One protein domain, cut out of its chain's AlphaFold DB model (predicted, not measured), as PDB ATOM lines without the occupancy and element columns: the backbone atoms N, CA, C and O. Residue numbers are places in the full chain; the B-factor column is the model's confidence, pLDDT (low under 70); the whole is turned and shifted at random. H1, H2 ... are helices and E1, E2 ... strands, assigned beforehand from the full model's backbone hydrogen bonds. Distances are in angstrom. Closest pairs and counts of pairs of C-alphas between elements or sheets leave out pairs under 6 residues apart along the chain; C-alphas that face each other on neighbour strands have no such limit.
ATOM      1  N   LEU A  10      29.541  27.233  30.796       98.44
ATOM      2  CA  LEU A  10      30.953  26.934  30.530       98.44
ATOM      3  C   LEU A  10      31.499  27.930  29.496       98.44
ATOM      4  O   LEU A  10      31.053  27.930  28.352       98.44
ATOM      5  N   VAL A  11      32.475  28.751  29.884       98.62
ATOM      6  CA  VAL A  11      33.056  29.775  28.997       98.62
ATOM      7  C   VAL A  11      34.502  29.504  28.619       98.62
ATOM      8  O   VAL A  11      34.991  30.080  27.652       98.62
ATOM      9  N   TYR A  12      35.196  28.637  29.352       98.81
ATOM     10  CA  TYR A  12      36.592  28.324  29.084       98.81
ATOM     11  C   TYR A  12      36.947  26.932  29.597       98.81
ATOM     12  O   TYR A  12      36.573  26.568  30.709       98.81
ATOM     13  N   SER A  13      37.685  26.174  28.796       98.75
ATOM     14  CA  SER A  13      38.354  24.937  29.193       98.75
ATOM     15  C   SER A  13      39.809  24.983  28.729       98.75
ATOM     16  O   SER A  13      40.088  25.390  27.598       98.75
ATOM     17  N   TYR A  14      40.733  24.578  29.599       98.75
ATOM     18  CA  TYR A  14      42.171  24.682  29.368       98.75
ATOM     19  C   TYR A  14      42.946  23.453  29.834       98.75
ATOM     20  O   TYR A  14      42.505  22.696  30.702       98.75
ATOM     21  N   THR A  15      44.151  23.325  29.290       98.62
ATOM     22  CA  THR A  15      45.205  22.409  29.731       98.62
ATOM     23  C   THR A  15      46.538  23.158  29.836       98.62
ATOM     24  O   THR A  15      46.561  24.389  29.870       98.62
ATOM     25  N   PHE A  16      47.647  22.429  29.924       98.38
ATOM     26  CA  PHE A  16      48.989  22.960  30.114       98.38
ATOM     27  C   PHE A  16      49.925  22.521  28.989       98.38
ATOM     28  O   PHE A  16      49.839  21.387  28.519       98.38
ATOM     29  N   THR A  17      50.858  23.384  28.589       98.06
ATOM     30  CA  THR A  17      51.881  23.035  27.589       98.06
ATOM     31  C   THR A  17      52.927  22.058  28.127       98.06
ATOM     32  O   THR A  17      53.420  21.227  27.368       98.06
ATOM     33  N   ASN A  18      53.276  22.132  29.420       96.94
ATOM     34  CA  ASN A  18      54.306  21.292  30.036       96.94
ATOM     35  C   ASN A  18      53.991  20.981  31.511       96.94
ATOM     36  O   ASN A  18      54.712  21.370  32.431       96.94
ATOM     37  N   TYR A  19      52.905  20.241  31.737       95.88
ATOM     38  CA  TYR A  19      52.439  19.896  33.082       95.88
ATOM     39  C   TYR A  19      53.485  19.170  33.950       95.88
ATOM     40  O   TYR A  19      53.605  19.448  35.141       95.88
ATOM     41  N   ASN A  20      54.269  18.262  33.357       93.62
ATOM     42  CA  ASN A  20      55.292  17.504  34.087       93.62
ATOM     43  C   ASN A  20      56.397  18.406  34.655       93.62
ATOM     44  O   ASN A  20      57.039  18.043  35.638       93.62
ATOM     45  N   SER A  21      56.586  19.588  34.066       94.44
ATOM     46  CA  SER A  21      57.554  20.593  34.500       94.44
ATOM     47  C   SER A  21      56.842  21.861  34.968       94.44
ATOM     48  O   SER A  21      57.145  22.960  34.512       94.44
ATOM     49  N   PHE A  22      55.856  21.700  35.854       94.38
ATOM     50  CA  PHE A  22      54.852  22.727  36.135       94.38
ATOM     51  C   PHE A  22      55.412  24.107  36.506       94.38
ATOM     52  O   PHE A  22      54.869  25.110  36.058       94.38
ATOM     53  N   GLY A  23      56.484  24.154  37.305       93.94
ATOM     54  CA  GLY A  23      57.134  25.398  37.739       93.94
ATOM     55  C   GLY A  23      58.302  25.850  36.863       93.94
ATOM     56  O   GLY A  23      59.163  26.583  37.342       93.94
ATOM     57  N   LEU A  24      58.399  25.366  35.622       96.50
ATOM     58  CA  LEU A  24      59.360  25.876  34.643       96.50
ATOM     59  C   LEU A  24      58.679  26.843  33.691       96.50
ATOM     60  O   LEU A  24      57.534  26.630  33.298       96.50
ATOM     61  N   SER A  25      59.442  27.821  33.205       96.19
ATOM     62  CA  SER A  25      58.919  28.840  32.298       96.19
ATOM     63  C   SER A  25      58.433  28.312  30.952       96.19
ATOM     64  O   SER A  25      57.684  28.980  30.258       96.19
ATOM     65  N   SER A  26      58.816  27.088  30.587       97.06
ATOM     66  CA  SER A  26      58.281  26.382  29.415       97.06
ATOM     67  C   SER A  26      56.805  25.960  29.543       97.06
ATOM     68  O   SER A  26      56.205  25.521  28.557       97.06
ATOM     69  N   ASN A  27      56.226  26.025  30.747       98.25
ATOM     70  CA  ASN A  27      54.840  25.663  31.013       98.25
ATOM     71  C   ASN A  27      53.927  26.893  30.913       98.25
ATOM     72  O   ASN A  27      54.294  27.964  31.368       98.25
ATOM     73  N   ALA A  28      52.731  26.717  30.359       98.44
ATOM     74  CA  ALA A  28      51.717  27.751  30.196       98.44
ATOM     75  C   ALA A  28      50.318  27.118  30.159       98.44
ATOM     76  O   ALA A  28      50.159  25.976  29.720       98.44
ATOM     77  N   VAL A  29      49.296  27.867  30.566       98.56
ATOM     78  CA  VAL A  29      47.884  27.538  30.353       98.56
ATOM     79  C   VAL A  29      47.542  27.729  28.875       98.56
ATOM     80  O   VAL A  29      47.774  28.797  28.315       98.56
ATOM     81  N   THR A  30      46.971  26.709  28.231       98.56
ATOM     82  CA  THR A  30      46.677  26.720  26.790       98.56
ATOM     83  C   THR A  30      45.378  25.970  26.443       98.56
ATOM     84  O   THR A  30      45.055  24.978  27.104       98.56
ATOM     85  N   PRO A  31      44.620  26.400  25.413       98.62
ATOM     86  CA  PRO A  31      44.723  27.706  24.752       98.62
ATOM     87  C   PRO A  31      44.304  28.817  25.722       98.62
ATOM     88  O   PRO A  31      43.654  28.529  26.722       98.62
ATOM     89  N   ARG A  32      44.633  30.080  25.446       98.25
ATOM     90  CA  ARG A  32      44.129  31.218  26.242       98.25
ATOM     91  C   ARG A  32      42.883  31.840  25.598       98.25
ATOM     92  O   ARG A  32      42.796  31.849  24.370       98.25
ATOM     93  N   PRO A  33      41.942  32.414  26.363       98.56
ATOM     94  CA  PRO A  33      40.929  33.307  25.817       98.56
ATOM     95  C   PRO A  33      41.583  34.545  25.196       98.56
ATOM     96  O   PRO A  33      42.727  34.888  25.503       98.56
ATOM     97  N   ASN A  34      40.836  35.273  24.371       98.44
ATOM     98  CA  ASN A  34      41.265  36.550  23.790       98.44
ATOM     99  C   ASN A  34      41.239  37.729  24.790       98.44
ATOM    100  O   ASN A  34      41.103  38.883  24.379       98.44
ATOM    101  N   TRP A  35      41.375  37.470  26.096       97.81
ATOM    102  CA  TRP A  35      41.519  38.533  27.088       97.81
ATOM    103  C   TRP A  35      42.849  39.291  26.911       97.81
ATOM    104  O   TRP A  35      43.804  38.761  26.331       97.81
ATOM    105  N   PRO A  36      42.977  40.528  27.422       96.12
ATOM    106  CA  PRO A  36      44.182  41.322  27.201       96.12
ATOM    107  C   PRO A  36      45.373  40.830  28.044       96.12
ATOM    108  O   PRO A  36      45.504  41.205  29.211       96.12
ATOM    109  N   ALA A  37      46.257  40.043  27.422       96.75
ATOM    110  CA  ALA A  37      47.485  39.491  28.004       96.75
ATOM    111  C   ALA A  37      48.681  39.689  27.046       96.75
ATOM    112  O   ALA A  37      48.981  38.836  26.208       96.75
ATOM    113  N   SER A  38      49.346  40.844  27.132       96.50
ATOM    114  CA  SER A  38      50.406  41.263  26.198       96.50
ATOM    115  C   SER A  38      51.699  40.442  26.273       96.50
ATOM    116  O   SER A  38      52.470  40.450  25.322       96.50
ATOM    117  N   GLY A  39      51.948  39.755  27.388       96.81
ATOM    118  CA  GLY A  39      53.143  38.935  27.628       96.81
ATOM    119  C   GLY A  39      52.949  37.439  27.373       96.81
ATOM    120  O   GLY A  39      53.879  36.662  27.578       96.81
ATOM    121  N   ALA A  40      51.751  37.024  26.960       97.75
ATOM    122  CA  ALA A  40      51.456  35.635  26.639       97.75
ATOM    123  C   ALA A  40      51.627  35.355  25.138       97.75
ATOM    124  O   ALA A  40      51.323  36.198  24.289       97.75
ATOM    125  N   ASN A  41      52.098  34.150  24.822       97.94
ATOM    126  CA  ASN A  41      52.486  33.708  23.481       97.94
ATOM    127  C   ASN A  41      51.801  32.396  23.047       97.94
ATOM    128  O   ASN A  41      51.960  31.982  21.901       97.94
ATOM    129  N   VAL A  42      51.009  31.762  23.920       98.38
ATOM    130  CA  VAL A  42      50.193  30.595  23.558       98.38
ATOM    131  C   VAL A  42      49.028  30.970  22.624       98.38
ATOM    132  O   VAL A  42      48.578  32.130  22.626       98.38
ATOM    133  N   PRO A  43      48.501  30.001  21.845       98.44
ATOM    134  CA  PRO A  43      47.374  30.224  20.948       98.44
ATOM    135  C   PRO A  43      46.152  30.812  21.657       98.44
ATOM    136  O   PRO A  43      45.784  30.395  22.759       98.44
ATOM    137  N   ILE A  44      45.510  31.772  20.993       98.75
ATOM    138  CA  ILE A  44      44.240  32.359  21.421       98.75
ATOM    139  C   ILE A  44      43.091  31.489  20.897       98.75
ATOM    140  O   ILE A  44      43.121  31.049  19.749       98.75
ATOM    141  N   SER A  45      42.067  31.274  21.721       98.56
ATOM    142  CA  SER A  45      40.804  30.656  21.325       98.56
ATOM    143  C   SER A  45      39.637  31.619  21.534       98.56
ATOM    144  O   SER A  45      39.547  32.297  22.558       98.56
ATOM    145  N   THR A  46      38.741  31.646  20.553       98.56
ATOM    146  CA  THR A  46      37.397  32.242  20.628       98.56
ATOM    147  C   THR A  46      36.323  31.228  20.221       98.56
ATOM    148  O   THR A  46      35.184  31.601  19.942       98.56
ATOM    149  N   THR A  47      36.691  29.944  20.154       98.31
ATOM    150  CA  THR A  47      35.777  28.837  19.872       98.31
ATOM    151  C   THR A  47      35.268  28.275  21.199       98.31
ATOM    152  O   THR A  47      36.077  27.738  21.965       98.31
ATOM    153  N   PRO A  48      33.954  28.364  21.485       97.75
ATOM    154  CA  PRO A  48      33.388  27.863  22.728       97.75
ATOM    155  C   PRO A  48      33.711  26.381  22.962       97.75
ATOM    156  O   PRO A  48      33.589  25.573  22.035       97.75
ATOM    157  N   PRO A  49      34.087  25.995  24.191       97.50
ATOM    158  CA  PRO A  49      34.290  24.595  24.531       97.50
ATOM    159  C   PRO A  49      32.951  23.844  24.484       97.50
ATOM    160  O   PRO A  49      31.988  24.225  25.147       97.50
ATOM    161  N   PHE A  50      32.882  22.745  23.728       94.88
ATOM    162  CA  PHE A  50      31.672  21.915  23.662       94.88
ATOM    163  C   PHE A  50      31.381  21.200  24.996       94.88
ATOM    164  O   PHE A  50      30.230  20.966  25.356       94.88
ATOM    165  N   ASN A  51      32.431  20.847  25.741       95.50
ATOM    166  CA  ASN A  51      32.361  20.230  27.064       95.50
ATOM    167  C   ASN A  51      33.654  20.498  27.858       95.50
ATOM    168  O   ASN A  51      34.585  21.124  27.357       95.50
ATOM    169  N   GLU A  52      33.729  19.988  29.091       95.06
ATOM    170  CA  GLU A  52      34.860  20.210  30.008       95.06
ATOM    171  C   GLU A  52      36.215  19.721  29.462       95.06
ATOM    172  O   GLU A  52      37.245  20.277  29.834       95.06
ATOM    173  N   SER A  53      36.221  18.746  28.549       93.38
ATOM    174  CA  SER A  53      37.430  18.180  27.930       93.38
ATOM    175  C   SER A  53      37.751  18.778  26.555       93.38
ATOM    176  O   SER A  53      38.746  18.403  25.939       93.38
ATOM    177  N   SER A  54      36.908  19.678  26.045       95.94
ATOM    178  CA  SER A  54      37.095  20.331  24.748       95.94
ATOM    179  C   SER A  54      37.751  21.689  24.967       95.94
ATOM    180  O   SER A  54      37.054  22.669  25.207       95.94
ATOM    181  N   PHE A  55      39.083  21.749  24.942       98.25
ATOM    182  CA  PHE A  55      39.816  22.977  25.263       98.25
ATOM    183  C   PHE A  55      39.505  24.110  24.276       98.25
ATOM    184  O   PHE A  55      39.547  23.929  23.060       98.25
ATOM    185  N   GLY A  56      39.207  25.292  24.802       98.62
ATOM    186  CA  GLY A  56      38.719  26.428  24.027       98.62
ATOM    187  C   GLY A  56      38.019  27.448  24.913       98.62
ATOM    188  O   GLY A  56      37.745  27.171  26.082       98.62
ATOM    189  N   ALA A  57      37.741  28.629  24.370       98.75
ATOM    190  CA  ALA A  57      37.111  29.718  25.103       98.75
ATOM    191  C   ALA A  57      36.021  30.394  24.273       98.75
ATOM    192  O   ALA A  57      36.191  30.636  23.082       98.75
ATOM    193  N   VAL A  58      34.919  30.762  24.922       98.69
ATOM    194  CA  VAL A  58      33.997  31.775  24.399       98.69
ATOM    195  C   VAL A  58      34.760  33.095  24.285       98.69
ATOM    196  O   VAL A  58      35.556  33.404  25.173       98.69
ATOM    197  N   ASP A  59      34.491  33.882  23.238       98.62
ATOM    198  CA  ASP A  59      35.025  35.244  23.101       98.62
ATOM    199  C   ASP A  59      34.845  36.027  24.412       98.62
ATOM    200  O   ASP A  59      33.726  36.241  24.891       98.62
ATOM    201  N   TRP A  60      35.962  36.445  24.999       98.62
ATOM    202  CA  TRP A  60      36.030  37.135  26.279       98.62
ATOM    203  C   TRP A  60      35.201  38.423  26.291       98.62
ATOM    204  O   TRP A  60      34.606  38.765  27.313       98.62
ATOM    205  N   ASN A  61      35.039  39.090  25.143       98.00
ATOM    206  CA  ASN A  61      34.192  40.283  25.032       98.00
ATOM    207  C   ASN A  61      32.709  39.998  25.327       98.00
ATOM    208  O   ASN A  61      31.969  40.917  25.697       98.00
ATOM    209  N   LEU A  62      32.275  38.743  25.180       98.19
ATOM    210  CA  LEU A  62      30.913  38.300  25.465       98.19
ATOM    211  C   LEU A  62      30.716  37.894  26.928       98.19
ATOM    212  O   LEU A  62      29.575  37.839  27.377       98.19
ATOM    213  N   TRP A  63      31.786  37.655  27.694       98.38
ATOM    214  CA  TRP A  63      31.682  37.144  29.067       98.38
ATOM    215  C   TRP A  63      30.848  38.059  29.966       98.38
ATOM    216  O   TRP A  63      30.016  37.579  30.730       98.38
ATOM    217  N   LYS A  64      30.985  39.382  29.802       97.06
ATOM    218  CA  LYS A  64      30.202  40.390  30.542       97.06
ATOM    219  C   LYS A  64      28.687  40.300  30.317       97.06
ATOM    220  O   LYS A  64      27.935  40.819  31.137       97.06
ATOM    221  N   ASN A  65      28.258  39.681  29.215       97.94
ATOM    222  CA  ASN A  65      26.849  39.465  28.885       97.94
ATOM    223  C   ASN A  65      26.329  38.121  29.421       97.94
ATOM    224  O   ASN A  65      25.122  37.909  29.434       97.94
ATOM    225  N   ILE A  66      27.227  37.215  29.817       97.69
ATOM    226  CA  ILE A  66      26.884  35.882  30.327       97.69
ATOM    227  C   ILE A  66      26.687  35.935  31.836       97.69
ATOM    228  O   ILE A  66      25.710  35.400  32.344       97.69
ATOM    229  N   GLY A  67      27.620  36.563  32.549       97.12
ATOM    230  CA  GLY A  67      27.608  36.542  34.001       97.12
ATOM    231  C   GLY A  67      28.740  37.343  34.618       97.12
ATOM    232  O   GLY A  67      29.682  37.765  33.943       97.12
ATOM    233  N   LYS A  68      28.635  37.562  35.922       97.06
ATOM    234  CA  LYS A  68      29.644  38.266  36.724       97.06
ATOM    235  C   LYS A  68      30.253  37.360  37.784       97.06
ATOM    236  O   LYS A  68      31.393  37.596  38.180       97.06
ATOM    237  N   GLU A  69      29.512  36.356  38.241       97.75
ATOM    238  CA  GLU A  69      30.027  35.337  39.142       97.75
ATOM    239  C   GLU A  69      30.883  34.343  38.370       97.75
ATOM    240  O   GLU A  69      30.636  34.049  37.202       97.75
ATOM    241  N   LEU A  70      31.894  33.817  39.044       97.25
ATOM    242  CA  LEU A  70      32.918  32.968  38.470       97.25
ATOM    243  C   LEU A  70      32.951  31.649  39.228       97.25
ATOM    244  O   LEU A  70      33.102  31.652  40.444       97.25
ATOM    245  N   MET A  71      32.890  30.525  38.526       98.38
ATOM    246  CA  MET A  71      33.223  29.223  39.100       98.38
ATOM    247  C   MET A  71      34.422  28.651  38.361       98.38
ATOM    248  O   MET A  71      34.418  28.582  37.132       98.38
ATOM    249  N   ILE A  72      35.437  28.226  39.107       98.44
ATOM    250  CA  ILE A  72      36.610  27.554  38.552       98.44
ATOM    251  C   ILE A  72      36.618  26.124  39.052       98.44
ATOM    252  O   ILE A  72      36.590  25.870  40.257       98.44
ATOM    253  N   LYS A  73      36.681  25.199  38.102       97.69
ATOM    254  CA  LYS A  73      36.918  23.784  38.351       97.69
ATOM    255  C   LYS A  73      38.303  23.439  37.833       97.69
ATOM    256  O   LYS A  73      38.696  23.878  36.759       97.69
ATOM    257  N   SER A  74      39.052  22.649  38.581       97.44
ATOM    258  CA  SER A  74      40.324  22.098  38.127       97.44
ATOM    259  C   SER A  74      40.450  20.669  38.627       97.44
ATOM    260  O   SER A  74      39.951  20.325  39.695       97.44
ATOM    261  N   ASN A  75      41.079  19.802  37.844       97.31
ATOM    262  CA  ASN A  75      41.403  18.453  38.304       97.31
ATOM    263  C   ASN A  75      42.750  18.394  39.043       97.31
ATOM    264  O   ASN A  75      43.098  17.332  39.560       97.31
ATOM    265  N   ILE A  76      43.470  19.520  39.131       97.38
ATOM    266  CA  ILE A  76      44.746  19.632  39.843       97.38
ATOM    267  C   ILE A  76      44.715  20.612  41.027       97.38
ATOM    268  O   ILE A  76      45.619  20.572  41.856       97.38
ATOM    269  N   ASN A  77      43.689  21.460  41.128       97.62
ATOM    270  CA  ASN A  77      43.497  22.412  42.223       97.62
ATOM    271  C   ASN A  77      42.023  22.492  42.637       97.62
ATOM    272  O   ASN A  77      41.134  22.017  41.927       97.62
ATOM    273  N   ASP A  78      41.775  23.078  43.796       96.94
ATOM    274  CA  ASP A  78      40.464  23.121  44.426       96.94
ATOM    275  C   ASP A  78      39.456  23.966  43.654       96.94
ATOM    276  O   ASP A  78      39.775  24.989  43.038       96.94
ATOM    277  N   TRP A  79      38.200  23.540  43.704       97.44
ATOM    278  CA  TRP A  79      37.129  24.245  43.022       97.44
ATOM    279  C   TRP A  79      36.662  25.413  43.870       97.44
ATOM    280  O   TRP A  79      36.467  25.287  45.082       97.44
ATOM    281  N   ILE A  80      36.419  26.537  43.209       97.81
ATOM    282  CA  ILE A  80      36.000  27.770  43.863       97.81
ATOM    283  C   ILE A  80      34.825  28.403  43.131       97.81
ATOM    284  O   ILE A  80      34.695  28.280  41.911       97.81
ATOM    285  N   VAL A  81      34.002  29.121  43.885       97.88
ATOM    286  CA  VAL A  81      33.039  30.096  43.366       97.88
ATOM    287  C   VAL A  81      33.433  31.457  43.906       97.88
ATOM    288  O   VAL A  81      33.742  31.570  45.086       97.88
ATOM    289  N   CYS A  82      33.422  32.474  43.057       98.12
ATOM    290  CA  CYS A  82      33.766  33.845  43.387       98.12
ATOM    291  C   CYS A  82      32.695  34.804  42.874       98.12
ATOM    292  O   CYS A  82      32.238  34.702  41.736       98.12
ATOM    293  N   GLN A  83      32.360  35.788  43.696       97.25
ATOM    294  CA  GLN A  83      31.540  36.933  43.332       97.25
ATOM    295  C   GLN A  83      32.413  38.198  43.318       97.25
ATOM    296  O   GLN A  83      33.264  38.363  44.201       97.25
ATOM    297  N   PRO A  84      32.228  39.106  42.346       96.69
ATOM    298  CA  PRO A  84      32.944  40.376  42.326       96.69
ATOM    299  C   PRO A  84      32.690  41.206  43.588       96.69
ATOM    300  O   PRO A  84      31.546  41.385  43.997       96.69
ATOM    301  N   ASN A  85      33.754  41.769  44.163       96.38
ATOM    302  CA  ASN A  85      33.686  42.718  45.278       96.38
ATOM    303  C   ASN A  85      34.725  43.839  45.077       96.38
ATOM    304  O   ASN A  85      35.637  44.035  45.875       96.38
ATOM    305  N   GLY A  86      34.640  44.513  43.929       96.44
ATOM    306  CA  GLY A  86      35.611  45.514  43.467       96.44
ATOM    307  C   GLY A  86      36.560  45.001  42.379       96.44
ATOM    308  O   GLY A  86      36.953  45.775  41.515       96.44
ATOM    309  N   GLY A  87      36.868  43.703  42.359       98.06
ATOM    310  CA  GLY A  87      37.610  43.024  41.294       98.06
ATOM    311  C   GLY A  87      36.732  42.099  40.447       98.06
ATOM    312  O   GLY A  87      35.727  41.567  40.915       98.06
ATOM    313  N   SER A  88      37.113  41.901  39.185       97.62
ATOM    314  CA  SER A  88      36.466  40.979  38.253       97.62
ATOM    315  C   SER A  88      37.411  40.520  37.142       97.62
ATOM    316  O   SER A  88      38.026  41.326  36.437       97.62
ATOM    317  N   MET A  89      37.465  39.206  36.920       97.12
ATOM    318  CA  MET A  89      38.149  38.621  35.763       97.12
ATOM    319  C   MET A  89      37.334  38.763  34.461       97.12
ATOM    320  O   MET A  89      37.882  38.717  33.362       97.12
ATOM    321  N   VAL A  90      36.022  38.983  34.568       97.81
ATOM    322  CA  VAL A  90      35.132  39.155  33.411       97.81
ATOM    323  C   VAL A  90      35.359  40.504  32.728       97.81
ATOM    324  O   VAL A  90      35.293  40.595  31.508       97.81
ATOM    325  N   THR A  91      35.652  41.554  33.499       96.50
ATOM    326  CA  THR A  91      35.795  42.930  32.987       96.50
ATOM    327  C   THR A  91      37.216  43.479  33.070       96.50
ATOM    328  O   THR A  91      37.418  44.673  32.860       96.50
ATOM    329  N   LYS A  92      38.208  42.632  33.377       96.94
ATOM    330  CA  LYS A  92      39.606  43.034  33.613       96.94
ATOM    331  C   LYS A  92      39.725  44.145  34.665       96.94
ATOM    332  O   LYS A  92      40.362  45.175  34.460       96.94
ATOM    333  N   THR A  93      39.095  43.933  35.812       98.00
ATOM    334  CA  THR A  93      39.134  44.865  36.941       98.00
ATOM    335  C   THR A  93      39.925  44.217  38.068       98.00
ATOM    336  O   THR A  93      39.513  43.186  38.592       98.00
ATOM    337  N   MET A  94      41.079  44.780  38.428       98.38
ATOM    338  CA  MET A  94      41.840  44.311  39.591       98.38
ATOM    339  C   MET A  94      41.132  44.730  40.879       98.38
ATOM    340  O   MET A  94      40.589  45.831  40.946       98.38
ATOM    341  N   GLY A  95      41.153  43.875  41.898       98.44
ATOM    342  CA  GLY A  95      40.533  44.187  43.184       98.44
ATOM    343  C   GLY A  95      40.006  42.962  43.918       98.44
ATOM    344  O   GLY A  95      40.239  41.820  43.514       98.44
ATOM    345  N   SER A  96      39.301  43.212  45.017       98.38
ATOM    346  CA  SER A  96      38.793  42.161  45.897       98.38
ATOM    347  C   SER A  96      37.652  41.353  45.263       98.38
ATOM    348  O   SER A  96      36.901  41.823  44.409       98.38
ATOM    349  N   MET A  97      37.511  40.110  45.699       97.94
ATOM    350  CA  MET A  97      36.405  39.216  45.363       97.94
ATOM    351  C   MET A  97      36.014  38.441  46.614       97.94
ATOM    352  O   MET A  97      36.847  38.177  47.481       97.94
ATOM    353  N   SER A  98      34.756  38.035  46.682       97.94
ATOM    354  CA  SER A  98      34.270  37.141  47.727       97.94
ATOM    355  C   SER A  98      34.224  35.734  47.157       97.94
ATOM    356  O   SER A  98      33.390  35.462  46.296       97.94
ATOM    357  N   CYS A  99      35.122  34.853  47.595       97.81
ATOM    358  CA  CYS A  99      35.170  33.481  47.105       97.81
ATOM    359  C   CYS A  99      34.920  32.449  48.203       97.81
ATOM    360  O   CYS A  99      35.169  32.688  49.382       97.81
ATOM    361  N   GLN A 100      34.486  31.268  47.779       96.06
ATOM    362  CA  GLN A 100      34.273  30.088  48.601       96.06
ATOM    363  C   GLN A 100      34.929  28.877  47.931       96.06
ATOM    364  O   GLN A 100      34.792  28.685  46.723       96.06
ATOM    365  N   ASN A 101      35.604  28.041  48.722       95.88
ATOM    366  CA  ASN A 101      36.019  26.706  48.297       95.88
ATOM    367  C   ASN A 101      34.790  25.787  48.294       95.88
ATOM    368  O   ASN A 101      34.124  25.633  49.319       95.88
ATOM    369  N   ILE A 102      34.472  25.214  47.135       95.44
ATOM    370  CA  ILE A 102      33.308  24.333  46.957       95.44
ATOM    371  C   ILE A 102      33.706  22.855  46.841       95.44
ATOM    372  O   ILE A 102      32.837  21.990  46.920       95.44
ATOM    373  N   LYS A 103      34.997  22.554  46.637       94.75
ATOM    374  CA  LYS A 103      35.535  21.187  46.597       94.75
ATOM    375  C   LYS A 103      37.056  21.192  46.759       94.75
ATOM    376  O   LYS A 103      37.752  21.767  45.926       94.75
ATOM    377  N   ASN A 104      37.565  20.449  47.742       94.81
ATOM    378  CA  ASN A 104      38.996  20.164  47.853       94.81
ATOM    379  C   ASN A 104      39.372  19.049  46.861       94.81
ATOM    380  O   ASN A 104      38.852  17.932  46.939       94.81
ATOM    381  N   VAL A 105      40.250  19.353  45.911       95.06
ATOM    382  CA  VAL A 105      40.754  18.419  44.890       95.06
ATOM    383  C   VAL A 105      42.203  18.062  45.171       95.06
ATOM    384  O   VAL A 105      42.584  16.892  45.048       95.06
ATOM    385  N   ALA A 106      43.007  19.061  45.526       92.38
ATOM    386  CA  ALA A 106      44.367  18.854  45.979       92.38
ATOM    387  C   ALA A 106      44.366  18.531  47.481       92.38
ATOM    388  O   ALA A 106      43.466  18.910  48.222       92.38
ATOM    389  N   THR A 107      45.364  17.773  47.936       89.25
ATOM    390  CA  THR A 107      45.417  17.266  49.321       89.25
ATOM    391  C   THR A 107      46.327  18.086  50.233       89.25
ATOM    392  O   THR A 107      46.390  17.811  51.426       89.25
ATOM    393  N   ALA A 108      47.063  19.057  49.685       89.94
ATOM    394  CA  ALA A 108      48.099  19.785  50.414       89.94
ATOM    395  C   ALA A 108      47.542  20.775  51.451       89.94
ATOM    396  O   ALA A 108      48.119  20.925  52.524       89.94
ATOM    397  N   CYS A 109      46.428  21.440  51.139       87.81
ATOM    398  CA  CYS A 109      45.753  22.404  52.005       87.81
ATOM    399  C   CYS A 109      44.240  22.258  51.864       87.81
ATOM    400  O   CYS A 109      43.766  21.699  50.878       87.81
ATOM    401  N   SER A 110      43.487  22.760  52.842       82.25
ATOM    402  CA  SER A 110      42.029  22.707  52.822       82.25
ATOM    403  C   SER A 110      41.400  24.077  53.064       82.25
ATOM    404  O   SER A 110      41.784  24.820  53.966       82.25
ATOM    405  N   GLY A 111      40.382  24.387  52.259       74.44
ATOM    406  CA  GLY A 111      39.314  25.318  52.628       74.44
ATOM    407  C   GLY A 111      39.605  26.820  52.579       74.44
ATOM    408  O   GLY A 111      38.672  27.581  52.811       74.44
ATOM    409  N   ALA A 112      40.819  27.280  52.261       83.62
ATOM    410  CA  ALA A 112      41.103  28.712  52.119       83.62
ATOM    411  C   ALA A 112      40.890  29.173  50.663       83.62
ATOM    412  O   ALA A 112      41.670  28.783  49.797       83.62
ATOM    413  N   PRO A 113      39.861  29.981  50.347       94.56
ATOM    414  CA  PRO A 113      39.662  30.493  48.997       94.56
ATOM    415  C   PRO A 113      40.524  31.746  48.726       94.56
ATOM    416  O   PRO A 113      40.915  32.445  49.667       94.56
ATOM    417  N   PRO A 114      40.803  32.084  47.453       97.50
ATOM    418  CA  PRO A 114      41.378  33.382  47.109       97.50
ATOM    419  C   PRO A 114      40.387  34.517  47.412       97.50
ATOM    420  O   PRO A 114      39.191  34.290  47.533       97.50
ATOM    421  N   TYR A 115      40.861  35.755  47.505       98.00
ATOM    422  CA  TYR A 115      40.017  36.922  47.805       98.00
ATOM    423  C   TYR A 115      40.314  38.135  46.917       98.00
ATOM    424  O   TYR A 115      39.751  39.211  47.120       98.00
ATOM    425  N   ARG A 116      41.211  38.004  45.934       98.19
ATOM    426  CA  ARG A 116      41.608  39.103  45.045       98.19
ATOM    427  C   ARG A 116      41.910  38.591  43.645       98.19
ATOM    428  O   ARG A 116      42.444  37.495  43.499       98.19
ATOM    429  N   VAL A 117      41.578  39.383  42.631       98.56
ATOM    430  CA  VAL A 117      42.020  39.177  41.247       98.56
ATOM    431  C   VAL A 117      43.038  40.242  40.871       98.56
ATOM    432  O   VAL A 117      42.851  41.429  41.154       98.56
ATOM    433  N   GLU A 118      44.097  39.808  40.202       98.31
ATOM    434  CA  GLU A 118      45.117  40.670  39.618       98.31
ATOM    435  C   GLU A 118      45.336  40.317  38.146       98.31
ATOM    436  O   GLU A 118      44.908  39.267  37.661       98.31
ATOM    437  N   TRP A 119      45.955  41.240  37.416       97.94
ATOM    438  CA  TRP A 119      46.207  41.100  35.989       97.94
ATOM    439  C   TRP A 119      47.650  41.441  35.680       97.94
ATOM    440  O   TRP A 119      48.100  42.563  35.912       97.94
ATOM    441  N   TYR A 120      48.339  40.480  35.082       97.19
ATOM    442  CA  TYR A 120      49.726  40.607  34.673       97.19
ATOM    443  C   TYR A 120      49.841  40.530  33.152       97.19
ATOM    444  O   TYR A 120      48.886  40.188  32.450       97.19
ATOM    445  N   ALA A 121      51.028  40.841  32.627       97.31
ATOM    446  CA  ALA A 121      51.314  40.716  31.201       97.31
ATOM    447  C   ALA A 121      50.929  39.332  30.624       97.31
ATOM    448  O   ALA A 121      50.269  39.310  29.584       97.31
ATOM    449  N   PRO A 122      51.263  38.188  31.255       97.50
ATOM    450  CA  PRO A 122      50.882  36.874  30.731       97.50
ATOM    451  C   PRO A 122      49.415  36.460  30.942       97.50
ATOM    452  O   PRO A 122      48.953  35.552  30.251       97.50
ATOM    453  N   GLY A 123      48.670  37.080  31.861       98.00
ATOM    454  CA  GLY A 123      47.293  36.674  32.151       98.00
ATOM    455  C   GLY A 123      46.789  37.051  33.548       98.00
ATOM    456  O   GLY A 123      47.511  37.693  34.318       98.00
ATOM    457  N   PRO A 124      45.532  36.691  33.868       98.38
ATOM    458  CA  PRO A 124      44.929  36.940  35.173       98.38
ATOM    459  C   PRO A 124      45.401  35.946  36.239       98.38
ATOM    460  O   PRO A 124      45.706  34.784  35.954       98.38
ATOM    461  N   SER A 125      45.366  36.378  37.493       98.44
ATOM    462  CA  SER A 125      45.612  35.542  38.669       98.44
ATOM    463  C   SER A 125      44.557  35.781  39.746       98.44
ATOM    464  O   SER A 125      43.999  36.871  39.875       98.44
ATOM    465  N   LEU A 126      44.297  34.751  40.551       98.56
ATOM    466  CA  LEU A 126      43.521  34.842  41.783       98.56
ATOM    467  C   LEU A 126      44.456  34.618  42.968       98.56
ATOM    468  O   LEU A 126      45.219  33.649  42.989       98.56
ATOM    469  N   HIS A 127      44.388  35.509  43.949       97.94
ATOM    470  CA  HIS A 127      45.316  35.563  45.070       97.94
ATOM    471  C   HIS A 127      44.636  35.245  46.397       97.94
ATOM    472  O   HIS A 127      43.535  35.729  46.668       97.94
ATOM    473  N   ALA A 128      45.346  34.494  47.239       95.75
ATOM    474  CA  ALA A 128      45.157  34.495  48.686       95.75
ATOM    475  C   ALA A 128      46.328  35.268  49.330       95.75
ATOM    476  O   ALA A 128      46.417  36.482  49.164       95.75
ATOM    477  N   SER A 129      47.262  34.605  50.022       94.44
ATOM    478  CA  SER A 129      48.529  35.246  50.424       94.44
ATOM    479  C   SER A 129      49.461  35.528  49.236       94.44
ATOM    480  O   SER A 129      50.200  36.505  49.250       94.44
ATOM    481  N   SER A 130      49.400  34.682  48.211       96.06
ATOM    482  CA  SER A 130      50.088  34.762  46.921       96.06
ATOM    483  C   SER A 130      49.196  34.097  45.854       96.06
ATOM    484  O   SER A 130      47.981  33.990  46.066       96.06
ATOM    485  N   TYR A 131      49.751  33.647  44.726       97.31
ATOM    486  CA  TYR A 131      49.006  32.973  43.663       97.31
ATOM    487  C   TYR A 131      48.317  31.697  44.173       97.31
ATOM    488  O   TYR A 131      48.955  30.776  44.688       97.31
ATOM    489  N   TYR A 132      46.995  31.665  44.017       97.94
ATOM    490  CA  TYR A 132      46.142  30.490  44.204       97.94
ATOM    491  C   TYR A 132      45.832  29.850  42.848       97.94
ATOM    492  O   TYR A 132      46.000  28.649  42.647       97.94
ATOM    493  N   TYR A 133      45.440  30.693  41.892       98.44
ATOM    494  CA  TYR A 133      45.407  30.390  40.468       98.44
ATOM    495  C   TYR A 133      46.215  31.457  39.729       98.44
ATOM    496  O   TYR A 133      46.030  32.644  39.988       98.44
ATOM    497  N   PHE A 134      47.048  31.064  38.773       98.56
ATOM    498  CA  PHE A 134      47.664  31.977  37.817       98.56
ATOM    499  C   PHE A 134      47.533  31.402  36.408       98.56
ATOM    500  O   PHE A 134      48.097  30.353  36.092       98.56
ATOM    501  N   PHE A 135      46.747  32.084  35.575       98.50
ATOM    502  CA  PHE A 135      46.470  31.702  34.193       98.50
ATOM    503  C   PHE A 135      47.524  32.287  33.253       98.50
ATOM    504  O   PHE A 135      47.216  33.079  32.362       98.50
ATOM    505  N   ASP A 136      48.777  31.918  33.492       98.38
ATOM    506  CA  ASP A 136      49.911  32.338  32.681       98.38
ATOM    507  C   ASP A 136      49.868  31.691  31.291       98.38
ATOM    508  O   ASP A 136      49.932  30.470  31.167       98.38
ATOM    509  N   GLY A 137      49.761  32.508  30.242       98.00
ATOM    510  CA  GLY A 137      49.807  32.065  28.847       98.00
ATOM    511  C   GLY A 137      51.170  32.238  28.161       98.00
ATOM    512  O   GLY A 137      51.200  32.372  26.934       98.00
ATOM    513  N   SER A 138      52.274  32.345  28.899       97.75
ATOM    514  CA  SER A 138      53.628  32.561  28.379       97.75
ATOM    515  C   SER A 138      54.516  31.337  28.574       97.75
ATOM    516  O   SER A 138      54.580  30.786  29.660       97.75
ATOM    517  N   THR A 139      55.259  30.940  27.541       97.50
ATOM    518  CA  THR A 139      56.243  29.842  27.618       97.50
ATOM    519  C   THR A 139      57.698  30.314  27.769       97.50
ATOM    520  O   THR A 139      58.622  29.575  27.418       97.50
ATOM    521  N   GLY A 140      57.936  31.547  28.242       94.19
ATOM    522  CA  GLY A 140      59.292  32.118  28.280       94.19
ATOM    523  C   GLY A 140      59.667  33.010  29.464       94.19
ATOM    524  O   GLY A 140      60.809  33.464  29.511       94.19
ATOM    525  N   SER A 141      58.773  33.304  30.413       87.06
ATOM    526  CA  SER A 141      59.083  34.282  31.482       87.06
ATOM    527  C   SER A 141      58.485  33.961  32.849       87.06
ATOM    528  O   SER A 141      59.123  34.247  33.858       87.06
ATOM    529  N   TYR A 142      57.299  33.360  32.889       94.19
ATOM    530  CA  TYR A 142      56.579  32.986  34.107       94.19
ATOM    531  C   TYR A 142      56.174  31.511  34.022       94.19
ATOM    532  O   TYR A 142      56.588  30.836  33.086       94.19
ATOM    533  N   TYR A 143      55.429  31.006  35.004       96.44
ATOM    534  CA  TYR A 143      54.768  29.707  34.916       96.44
ATOM    535  C   TYR A 143      53.354  29.772  35.531       96.44
ATOM    536  O   TYR A 143      53.105  30.594  36.419       96.44
ATOM    537  N   PRO A 144      52.421  28.891  35.118       97.88
ATOM    538  CA  PRO A 144      51.123  28.740  35.761       97.88
ATOM    539  C   PRO A 144      51.237  28.331  37.227       97.88
ATOM    540  O   PRO A 144      52.089  27.517  37.584       97.88
ATOM    541  N   THR A 145      50.291  28.787  38.047       97.88
ATOM    542  CA  THR A 145      50.179  28.382  39.454       97.88
ATOM    543  C   THR A 145      48.792  27.842  39.749       97.88
ATOM    544  O   THR A 145      47.786  28.468  39.428       97.88
ATOM    545  N   HIS A 146      48.755  26.695  40.420       97.50
ATOM    546  CA  HIS A 146      47.551  25.985  40.846       97.50
ATOM    547  C   HIS A 146      47.785  25.488  42.277       97.50
ATOM    548  O   HIS A 146      48.052  24.313  42.504       97.50
ATOM    549  N   ASP A 147      47.789  26.404  43.243       96.75
ATOM    550  CA  ASP A 147      48.170  26.124  44.632       96.75
ATOM    551  C   ASP A 147      46.955  26.264  45.568       96.75
ATOM    552  O   ASP A 147      46.537  27.395  45.835       96.75
ATOM    553  N   PRO A 148      46.411  25.165  46.132       95.81
ATOM    554  CA  PRO A 148      45.273  25.225  47.059       95.81
ATOM    555  C   PRO A 148      45.614  25.958  48.366       95.81
ATOM    556  O   PRO A 148      44.725  26.328  49.129       95.81
ATOM    557  N   CYS A 149      46.901  26.163  48.654       95.62
ATOM    558  CA  CYS A 149      47.366  26.914  49.813       95.62
ATOM    559  C   CYS A 149      47.469  28.421  49.532       95.62
ATOM    560  O   CYS A 149      47.654  29.195  50.472       95.62
ATOM    561  N   GLY A 150      47.408  28.839  48.260       95.44
ATOM    562  CA  GLY A 150      47.543  30.231  47.842       95.44
ATOM    563  C   GLY A 150      48.868  30.878  48.249       95.44
ATOM    564  O   GLY A 150      48.872  32.020  48.719       95.44
ATOM    565  N   LYS A 151      49.979  30.141  48.133       95.31
ATOM    566  CA  LYS A 151      51.335  30.559  48.527       95.31
ATOM    567  C   LYS A 151      52.339  30.503  47.372       95.31
ATOM    568  O   LYS A 151      53.526  30.674  47.624       95.31
ATOM    569  N   ASP A 152      51.871  30.299  46.143       94.88
ATOM    570  CA  ASP A 152      52.711  30.109  44.956       94.88
ATOM    571  C   ASP A 152      53.695  28.928  45.052       94.88
ATOM    572  O   ASP A 152      54.857  29.002  44.663       94.88
ATOM    573  N   ASN A 153      53.220  27.807  45.599       94.44
ATOM    574  CA  ASN A 153      53.977  26.559  45.668       94.44
ATOM    575  C   ASN A 153      53.441  25.509  44.685       94.44
ATOM    576  O   ASN A 153      52.310  25.565  44.203       94.44
ATOM    577  N   GLN A 154      54.225  24.457  44.440       94.19
ATOM    578  CA  GLN A 154      53.840  23.354  43.550       94.19
ATOM    579  C   GLN A 154      52.937  22.299  44.223       94.19
ATOM    580  O   GLN A 154      53.158  21.095  44.069       94.19
ATOM    581  N   ASN A 155      51.903  22.749  44.936       95.56
ATOM    582  CA  ASN A 155      50.992  21.916  45.733       95.56
ATOM    583  C   ASN A 155      49.792  21.346  44.953       95.56
ATOM    584  O   ASN A 155      48.926  20.700  45.544       95.56
ATOM    585  N   HIS A 156      49.719  21.579  43.641       95.50
ATOM    586  CA  HIS A 156      48.705  20.955  42.798       95.50
ATOM    587  C   HIS A 156      48.789  19.425  42.865       95.50
ATOM    588  O   HIS A 156      49.865  18.828  42.991       95.50
ATOM    589  N   LYS A 157      47.639  18.771  42.708       95.62
ATOM    590  CA  LYS A 157      47.531  17.313  42.649       95.62
ATOM    591  C   LYS A 157      48.295  16.765  41.442       95.62
ATOM    592  O   LYS A 157      47.974  17.114  40.316       95.62
ATOM    593  N   LYS A 158      49.252  15.864  41.676       94.31
ATOM    594  CA  LYS A 158      50.112  15.237  40.653       94.31
ATOM    595  C   LYS A 158      49.483  13.972  40.050       94.31
ATOM    596  O   LYS A 158      48.534  13.424  40.602       94.31
ATOM    597  N   GLY A 159      50.031  13.496  38.927       92.88
ATOM    598  CA  GLY A 159      49.659  12.200  38.330       92.88
ATOM    599  C   GLY A 159      48.229  12.128  37.780       92.88
ATOM    600  O   GLY A 159      47.637  11.055  37.733       92.88
ATOM    601  N   VAL A 160      47.652  13.271  37.406       93.88
ATOM    602  CA  VAL A 160      46.281  13.373  36.894       93.88
ATOM    603  C   VAL A 160      46.288  13.252  35.370       93.88
ATOM    604  O   VAL A 160      47.082  13.909  34.701       93.88
ATOM    605  N   GLY A 161      45.398  12.427  34.813       93.94
ATOM    606  CA  GLY A 161      45.181  12.365  33.366       93.94
ATOM    607  C   GLY A 161      44.498  13.634  32.847       93.94
ATOM    608  O   GLY A 161      43.545  14.108  33.464       93.94
ATOM    609  N   ASN A 162      44.968  14.165  31.713       94.12
ATOM    610  CA  ASN A 162      44.479  15.407  31.094       94.12
ATOM    611  C   ASN A 162      44.408  16.581  32.097       94.12
ATOM    612  O   ASN A 162      43.317  17.071  32.404       94.12
ATOM    613  N   PRO A 163      45.549  17.009  32.664       97.19
ATOM    614  CA  PRO A 163      45.593  18.070  33.666       97.19
ATOM    615  C   PRO A 163      45.062  19.385  33.081       97.19
ATOM    616  O   PRO A 163      45.411  19.764  31.960       97.19
ATOM    617  N   GLY A 164      44.223  20.088  33.836       97.88
ATOM    618  CA  GLY A 164      43.574  21.296  33.350       97.88
ATOM    619  C   GLY A 164      42.466  21.812  34.257       97.88
ATOM    620  O   GLY A 164      42.415  21.550  35.467       97.88
ATOM    621  N   GLY A 165      41.559  22.569  33.656       98.38
ATOM    622  CA  GLY A 165      40.402  23.101  34.349       98.38
ATOM    623  C   GLY A 165      39.443  23.839  33.435       98.38
ATOM    624  O   GLY A 165      39.620  23.920  32.221       98.38
ATOM    625  N   GLN A 166      38.393  24.356  34.053       98.62
ATOM    626  CA  GLN A 166      37.283  25.016  33.402       98.62
ATOM    627  C   GLN A 166      36.873  26.257  34.181       98.62
ATOM    628  O   GLN A 166      36.984  26.305  35.410       98.62
ATOM    629  N   ILE A 167      36.348  27.235  33.455       98.69
ATOM    630  CA  ILE A 167      35.754  28.442  34.012       98.69
ATOM    631  C   ILE A 167      34.314  28.553  33.528       98.69
ATOM    632  O   ILE A 167      34.026  28.393  32.338       98.69
ATOM    633  N   TYR A 168      33.426  28.857  34.469       98.69
ATOM    634  CA  TYR A 168      32.009  29.073  34.236       98.69
ATOM    635  C   TYR A 168      31.597  30.439  34.754       98.69
ATOM    636  O   TYR A 168      32.161  30.919  35.741       98.69
ATOM    637  N   LEU A 169      30.575  31.012  34.124       98.50
ATOM    638  CA  LEU A 169      29.970  32.274  34.535       98.50
ATOM    639  C   LEU A 169      28.474  32.126  34.803       98.50
ATOM    640  O   LEU A 169      27.823  31.274  34.188       98.50
ATOM    641  N   ARG A 170      27.958  32.974  35.695       96.06
ATOM    642  CA  ARG A 170      26.527  33.255  35.877       96.06
ATOM    643  C   ARG A 170      26.289  34.676  36.391       96.06
ATOM    644  O   ARG A 170      27.257  35.308  36.883       96.06
TER     645      ARG A 170
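This is residues 10 to 170 of the 170 residues of an uncharacterized protein of Paramuricea clavata (UniProt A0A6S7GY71). With little regular structure, this is a twisted eight-strand sheet in which E5, E6 and E7 fold back partly over the rest, among long loops. Named elements hold 54 of 161 printed residues: E1, H1, then E2 to E8, mostly strand. The antiparallel sheet runs E1 E8 E2 E3 E4 E5 E6 E7. The whole is compact, radius of gyration of the C-alphas 13.9 A, spanning 36 by 31 by 28 A.

E4, residues 95 to 103, is 23.8 A long. E1 is 10 to 16, from C-alpha 10 at (30.953, 26.934, 30.530); H1 60 to 66; E2 70 to 74; E3 79 to 84; E5 116 to 120; E6 123 to 127; E7 131 to 134; E8 164 to 169, ending with C-alpha 169 at (29.970, 32.274, 34.535).

E1 and E8 are antiparallel, N 167 and O 12 being 2.8 A apart. E2 E3 E4 and E5 E6 E7 are meanders, each strand the antiparallel neighbour of the one before. E4 and E5 meet only at a point, C-alphas 96 and 116 facing each other at 4.2 A. H1 only grazes the sheet; 1 of 3 O i to N i+4 and 3 of 4 O i to N i+3 pairs are within hydrogen-bond range.

The printed part has no cut. Links E1 to H1, E4 to E5 and E7 to E8 are long. No printed residue is under 70.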